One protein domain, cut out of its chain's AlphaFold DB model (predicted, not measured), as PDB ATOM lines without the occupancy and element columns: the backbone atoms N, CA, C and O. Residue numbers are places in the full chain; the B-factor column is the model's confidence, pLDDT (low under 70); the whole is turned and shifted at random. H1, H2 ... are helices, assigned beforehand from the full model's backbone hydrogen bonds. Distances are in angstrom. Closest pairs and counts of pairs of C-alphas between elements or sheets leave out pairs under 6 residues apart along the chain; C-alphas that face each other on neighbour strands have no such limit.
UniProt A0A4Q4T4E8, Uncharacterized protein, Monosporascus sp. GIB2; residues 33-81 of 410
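What this domain is: This is residues 33 to 81 of the 410 residues of an uncharacterized protein of Monosporascus sp. GIB2 (UniProt A0A4Q4T4E8). H2 and H3 meet in a V, near the last residues of H2 and the first of H3, while H1 slants across H3 and stays clear of H2. The V is loosely closed, and the turn that joins its arms sticks out with residues 60 to 66. The printed part has 49 residues with three named helices, H1, H2 and H3 in chain order, and no named strand; its class is all helix. The whole is compact, with a radius of gyration of the C-alphas of 10.8 A and spans of 30 by 21 by 18 A.

How they stand to each other: H1, residues 33 to 41, touches H3, residues 66 to 81, with the C-alphas of Ile 38 and Leu 71 the closest at 7.2 A. They run opposite ways at a steep tilt of 54 degrees. A short link of 10 residues leads from H1 to H2, residues 52 to 61, and these two helices are apart. H2 and H3 are close but not clearly touching; their closest C-alphas, those of Arg 59 and Trp 68, are 7.5 A apart. They run opposite ways at a steep tilt of 51 degrees. In H1, H2 and H3 every O i to N i+4 pair is within hydrogen-bond range.

Where its parts are: H1 begins at C-alpha 33, (-73.583, -88.479, 130.267), and is 12.8 A long from first to last C-alpha. H2 begins at C-alpha 52, (-83.387, -81.394, 130.455), and is 14.3 A long. H3, the longest helix with 16 residues, measures 22.4 A and ends at C-alpha 81, (-68.415, -95.454, 117.652).

The domain as a whole: The C-alphas farthest apart, those of Leu 61 and Thr 81, are 31.0 A from each other. The printed part has no cut. The link from H2 to H3 is tight, with 4 residues, and no link is long. Residues 60 to 66, of which 60 and 61 belong to H2 and 66 belongs to H3, stand free. The mean pLDDT of the printed part is 87.6, and no printed residue is under 70.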
ATOM      1  N   HIS A  33     -74.990 -88.139 130.470       86.00
ATOM      2  CA  HIS A  33     -73.583 -88.479 130.267       86.00
ATOM      3  C   HIS A  33     -72.899 -87.581 129.217       86.00
ATOM      4  O   HIS A  33     -71.716 -87.273 129.357       86.00
ATOM      5  N   ILE A  34     -73.633 -87.105 128.202       86.81
ATOM      6  CA  ILE A  34     -73.113 -86.188 127.173       86.81
ATOM      7  C   ILE A  34     -72.974 -84.777 127.751       86.81
ATOM      8  O   ILE A  34     -71.949 -84.123 127.558       86.81
ATOM      9  N   THR A  35     -73.965 -84.309 128.517       87.31
ATOM     10  CA  THR A  35     -73.933 -82.966 129.118       87.31
ATOM     11  C   THR A  35     -72.801 -82.814 130.135       87.31
ATOM     12  O   THR A  35     -72.184 -81.752 130.186       87.31
ATOM     13  N   GLY A  36     -72.447 -83.878 130.865       88.94
ATOM     14  CA  GLY A  36     -71.267 -83.904 131.737       88.94
ATOM     15  C   GLY A  36     -69.948 -83.703 130.983       88.94
ATOM     16  O   GLY A  36     -69.174 -82.812 131.335       88.94
ATOM     17  N   ARG A  37     -69.724 -84.455 129.893       87.62
ATOM     18  CA  ARG A  37     -68.519 -84.331 129.041       87.62
ATOM     19  C   ARG A  37     -68.369 -82.924 128.460       87.62
ATOM     20  O   ARG A  37     -67.270 -82.377 128.407       87.62
ATOM     21  N   ILE A  38     -69.481 -82.324 128.046       87.75
ATOM     22  CA  ILE A  38     -69.513 -80.964 127.496       87.75
ATOM     23  C   ILE A  38     -69.252 -79.929 128.590       87.75
ATOM     24  O   ILE A  38     -68.484 -78.989 128.380       87.75
ATOM     25  N   GLY A  39     -69.861 -80.111 129.763       88.56
ATOM     26  CA  GLY A  39     -69.614 -79.271 130.928       88.56
ATOM     27  C   GLY A  39     -68.130 -79.227 131.286       88.56
ATOM     28  O   GLY A  39     -67.584 -78.156 131.537       88.56
ATOM     29  N   GLU A  40     -67.448 -80.368 131.223       89.06
ATOM     30  CA  GLU A  40     -66.002 -80.452 131.427       89.06
ATOM     31  C   GLU A  40     -65.207 -79.762 130.305       89.06
ATOM     32  O   GLU A  40     -64.349 -78.928 130.597       89.06
ATOM     33  N   ALA A  41     -65.542 -80.022 129.035       86.94
ATOM     34  CA  ALA A  41     -64.839 -79.461 127.875       86.94
ATOM     35  C   ALA A  41     -64.891 -77.921 127.800       86.94
ATOM     36  O   ALA A  41     -63.914 -77.290 127.399       86.94
ATOM     37  N   PHE A  42     -66.006 -77.308 128.210       86.25
ATOM     38  CA  PHE A  42     -66.184 -75.850 128.207       86.25
ATOM     39  C   PHE A  42     -65.971 -75.190 129.578       86.25
ATOM     40  O   PHE A  42     -66.167 -73.984 129.719       86.25
ATOM     41  N   GLY A  43     -65.599 -75.957 130.609       92.31
ATOM     42  CA  GLY A  43     -65.464 -75.445 131.977       92.31
ATOM     43  C   GLY A  43     -66.790 -75.023 132.633       92.31
ATOM     44  O   GLY A  43     -66.785 -74.312 133.639       92.31
ATOM     45  N   LEU A  44     -67.928 -75.469 132.097       91.06
ATOM     46  CA  LEU A  44     -69.276 -75.249 132.623       91.06
ATOM     47  C   LEU A  44     -69.621 -76.330 133.656       91.06
ATOM     48  O   LEU A  44     -70.353 -77.284 133.386       91.06
ATOM     49  N   LYS A  45     -69.076 -76.190 134.866       92.62
ATOM     50  CA  LYS A  45     -69.349 -77.129 135.965       92.62
ATOM     51  C   LYS A  45     -70.843 -77.147 136.314       92.62
ATOM     52  O   LYS A  45     -71.440 -76.092 136.509       92.62
ATOM     53  N   GLY A  46     -71.412 -78.346 136.448       90.12
ATOM     54  CA  GLY A  46     -72.817 -78.549 136.816       90.12
ATOM     55  C   GLY A  46     -73.798 -78.517 135.644       90.12
ATOM     56  O   GLY A  46     -75.002 -78.471 135.880       90.12
ATOM     57  N   LEU A  47     -73.316 -78.537 134.394       90.88
ATOM     58  CA  LEU A  47     -74.178 -78.634 133.210       90.88
ATOM     59  C   LEU A  47     -75.006 -79.936 133.198       90.88
ATOM     60  O   LEU A  47     -76.137 -79.947 132.721       90.88
ATOM     61  N   ASP A  48     -74.466 -81.008 133.775       92.38
ATOM     62  CA  ASP A  48     -75.116 -82.302 134.011       92.38
ATOM     63  C   ASP A  48     -76.206 -82.262 135.093       92.38
ATOM     64  O   ASP A  48     -77.138 -83.065 135.062       92.38
ATOM     65  N   ALA A  49     -76.130 -81.303 136.020       93.94
ATOM     66  CA  ALA A  49     -77.125 -81.105 137.070       93.94
ATOM     67  C   ALA A  49     -78.352 -80.301 136.604       93.94
ATOM     68  O   ALA A  49     -79.333 -80.194 137.344       93.94
ATOM     69  N   ILE A  50     -78.314 -79.716 135.400       92.44
ATOM     70  CA  ILE A  50     -79.431 -78.948 134.848       92.44
ATOM     71  C   ILE A  50     -80.500 -79.918 134.315       92.44
ATOM     72  O   ILE A  50     -80.195 -80.736 133.445       92.44
ATOM     73  N   PRO A  51     -81.769 -79.814 134.762       92.81
ATOM     74  CA  PRO A  51     -82.871 -80.580 134.185       92.81
ATOM     75  C   PRO A  51     -82.995 -80.362 132.672       92.81
ATOM     76  O   PRO A  51     -82.865 -79.233 132.183       92.81
ATOM     77  N   SER A  52     -83.291 -81.424 131.922       87.38
ATOM     78  CA  SER A  52     -83.387 -81.394 130.455       87.38
ATOM     79  C   SER A  52     -84.364 -80.336 129.937       87.38
ATOM     80  O   SER A  52     -84.115 -79.720 128.902       87.38
ATOM     81  N   GLU A  53     -85.434 -80.045 130.678       89.88
ATOM     82  CA  GLU A  53     -86.427 -79.027 130.331       89.88
ATOM     83  C   GLU A  53     -85.815 -77.621 130.274       89.88
ATOM     84  O   GLU A  53     -86.221 -76.793 129.456       89.88
ATOM     85  N   LEU A  54     -84.835 -77.332 131.136       93.00
ATOM     86  CA  LEU A  54     -84.130 -76.052 131.134       93.00
ATOM     87  C   LEU A  54     -83.091 -75.986 130.014       93.00
ATOM     88  O   LEU A  54     -82.960 -74.937 129.389       93.00
ATOM     89  N   LEU A  55     -82.419 -77.097 129.698       88.75
ATOM     90  CA  LEU A  55     -81.503 -77.171 128.555       88.75
ATOM     91  C   LEU A  55     -82.236 -76.926 127.229       88.75
ATOM     92  O   LEU A  55     -81.760 -76.145 126.405       88.75
ATOM     93  N   VAL A  56     -83.438 -77.493 127.058       87.50
ATOM     94  CA  VAL A  56     -84.304 -77.200 125.901       87.50
ATOM     95  C   VAL A  56     -84.643 -75.707 125.839       87.50
ATOM     96  O   VAL A  56     -84.543 -75.100 124.774       87.50
ATOM     97  N   LYS A  57     -84.992 -75.080 126.970       90.12
ATOM     98  CA  LYS A  57     -85.280 -73.634 127.012       90.12
ATOM     99  C   LYS A  57     -84.061 -72.780 126.664       90.12
ATOM    100  O   LYS A  57     -84.201 -71.839 125.889       90.12
ATOM    101  N   PHE A  58     -82.877 -73.105 127.182       90.88
ATOM    102  CA  PHE A  58     -81.646 -72.393 126.825       90.88
ATOM    103  C   PHE A  58     -81.319 -72.527 125.343       90.88
ATOM    104  O   PHE A  58     -80.901 -71.554 124.717       90.88
ATOM    105  N   ARG A  59     -81.581 -73.698 124.758       87.62
ATOM    106  CA  ARG A  59     -81.418 -73.904 123.324       87.62
ATOM    107  C   ARG A  59     -82.369 -73.055 122.496       87.62
ATOM    108  O   ARG A  59     -81.937 -72.455 121.522       87.62
ATOM    109  N   LEU A  60     -83.636 -72.965 122.894       86.88
ATOM    110  CA  LEU A  60     -84.611 -72.109 122.212       86.88
ATOM    111  C   LEU A  60     -84.258 -70.619 122.310       86.88
ATOM    112  O   LEU A  60     -84.542 -69.868 121.383       86.88
ATOM    113  N   LEU A  61     -83.626 -70.192 123.407       92.19
ATOM    114  CA  LEU A  61     -83.166 -68.809 123.579       92.19
ATOM    115  C   LEU A  61     -81.896 -68.492 122.783       92.19
ATOM    116  O   LEU A  61     -81.643 -67.330 122.479       92.19
ATOM    117  N   SER A  62     -81.083 -69.500 122.473       89.38
ATOM    118  CA  SER A  62     -79.841 -69.317 121.732       89.38
ATOM    119  C   SER A  62     -79.545 -70.549 120.868       89.38
ATOM    120  O   SER A  62     -78.739 -71.402 121.252       89.38
ATOM    121  N   PRO A  63     -80.222 -70.686 119.713       83.50
ATOM    122  CA  PRO A  63     -80.118 -71.879 118.871       83.50
ATOM    123  C   PRO A  63     -78.734 -72.037 118.229       83.50
ATOM    124  O   PRO A  63     -78.304 -73.161 117.984       83.50
ATOM    125  N   ASP A  64     -78.011 -70.932 118.042       82.44
ATOM    126  CA  ASP A  64     -76.757 -70.888 117.281       82.44
ATOM    127  C   ASP A  64     -75.490 -70.956 118.138       82.44
ATOM    128  O   ASP A  64     -74.385 -70.743 117.634       82.44
ATOM    129  N   THR A  65     -75.604 -71.250 119.439       86.44
ATOM    130  CA  THR A  65     -74.396 -71.363 120.268       86.44
ATOM    131  C   THR A  65     -73.514 -72.525 119.813       86.44
ATOM    132  O   THR A  65     -73.990 -73.613 119.473       86.44
ATOM    133  N   LEU A  66     -72.196 -72.316 119.887       84.69
ATOM    134  CA  LEU A  66     -71.194 -73.361 119.653       84.69
ATOM    135  C   LEU A  66     -71.412 -74.593 120.543       84.69
ATOM    136  O   LEU A  66     -71.087 -75.703 120.129       84.69
ATOM    137  N   LEU A  67     -72.015 -74.407 121.724       86.25
ATOM    138  CA  LEU A  67     -72.384 -75.480 122.644       86.25
ATOM    139  C   LEU A  67     -73.260 -76.540 121.959       86.25
ATOM    140  O   LEU A  67     -72.980 -77.731 122.074       86.25
ATOM    141  N   TRP A  68     -74.289 -76.124 121.212       86.81
ATOM    142  CA  TRP A  68     -75.225 -77.057 120.571       86.81
ATOM    143  C   TRP A  68     -74.623 -77.764 119.364       86.81
ATOM    144  O   TRP A  68     -74.913 -78.938 119.141       86.81
ATOM    145  N   ARG A  69     -73.758 -77.075 118.611       84.75
ATOM    146  CA  ARG A  69     -73.016 -77.691 117.503       84.75
ATOM    147  C   ARG A  69     -72.061 -78.756 118.028       84.75
ATOM    148  O   ARG A  69     -72.063 -79.869 117.522       84.75
ATOM    149  N   TYR A  70     -71.323 -78.437 119.089       84.94
ATOM    150  CA  TYR A  70     -70.421 -79.382 119.739       84.94
ATOM    151  C   TYR A  70     -71.168 -80.594 120.311       84.94
ATOM    152  O   TYR A  70     -70.710 -81.723 120.156       84.94
ATOM    153  N   LEU A  71     -72.350 -80.379 120.901       85.31
ATOM    154  CA  LEU A  71     -73.213 -81.461 121.379       85.31
ATOM    155  C   LEU A  71     -73.643 -82.393 120.242       85.31
ATOM    156  O   LEU A  71     -73.481 -83.604 120.357       85.31
ATOM    157  N   ALA A  72     -74.116 -81.830 119.128       83.25
ATOM    158  CA  ALA A  72     -74.483 -82.609 117.950       83.25
ATOM    159  C   ALA A  72     -73.287 -83.385 117.369       83.25
ATOM    160  O   ALA A  72     -73.452 -84.508 116.902       83.25
ATOM    161  N   SER A  73     -72.077 -82.816 117.419       84.25
ATOM    162  CA  SER A  73     -70.854 -83.495 116.979       84.25
ATOM    163  C   SER A  73     -70.453 -84.659 117.885       84.25
ATOM    164  O   SER A  73     -70.055 -85.697 117.364       84.25
ATOM    165  N   ILE A  74     -70.558 -84.517 119.214       86.06
ATOM    166  CA  ILE A  74     -70.269 -85.620 120.146       86.06
ATOM    167  C   ILE A  74     -71.253 -86.758 119.943       86.06
ATOM    168  O   ILE A  74     -70.833 -87.900 119.849       86.06
ATOM    169  N   GLU A  75     -72.543 -86.461 119.838       84.75
ATOM    170  CA  GLU A  75     -73.544 -87.507 119.652       84.75
ATOM    171  C   GLU A  75     -73.385 -88.226 118.315       84.75
ATOM    172  O   GLU A  75     -73.511 -89.446 118.251       84.75
ATOM    173  N   LEU A  76     -73.022 -87.494 117.258       83.00
ATOM    174  CA  LEU A  76     -72.645 -88.108 115.992       83.00
ATOM    175  C   LEU A  76     -71.428 -89.027 116.174       83.00
ATOM    176  O   LEU A  76     -71.457 -90.161 115.709       83.00
ATOM    177  N   ALA A  77     -70.385 -88.574 116.871       85.56
ATOM    178  CA  ALA A  77     -69.187 -89.374 117.119       85.56
ATOM    179  C   ALA A  77     -69.476 -90.625 117.966       85.56
ATOM    180  O   ALA A  77     -69.017 -91.710 117.614       85.56
ATOM    181  N   ASP A  78     -70.266 -90.496 119.033       84.38
ATOM    182  CA  ASP A  78     -70.685 -91.612 119.883       84.38
ATOM    183  C   ASP A  78     -71.542 -92.591 119.058       84.38
ATOM    184  O   ASP A  78     -71.260 -93.785 119.046       84.38
ATOM    185  N   SER A  79     -72.480 -92.097 118.236       82.31
ATOM    186  CA  SER A  79     -73.279 -92.948 117.340       82.31
ATOM    187  C   SER A  79     -72.430 -93.708 116.317       82.31
ATOM    188  O   SER A  79     -72.708 -94.870 116.038       82.31
ATOM    189  N   LEU A  80     -71.371 -93.089 115.785       80.62
ATOM    190  CA  LEU A  80     -70.436 -93.728 114.858       80.62
ATOM    191  C   LEU A  80     -69.518 -94.738 115.556       80.62
ATOM    192  O   LEU A  80     -69.038 -95.659 114.903       80.62
ATOM    193  N   THR A  81     -69.266 -94.560 116.853       86.50
ATOM    194  CA  THR A  81     -68.415 -95.454 117.652       86.50
ATOM    195  C   THR A  81     -69.194 -96.672 118.147       86.50
ATOM    196  O   THR A  81     -68.657 -97.777 118.146       86.50
TER     197      THR A  81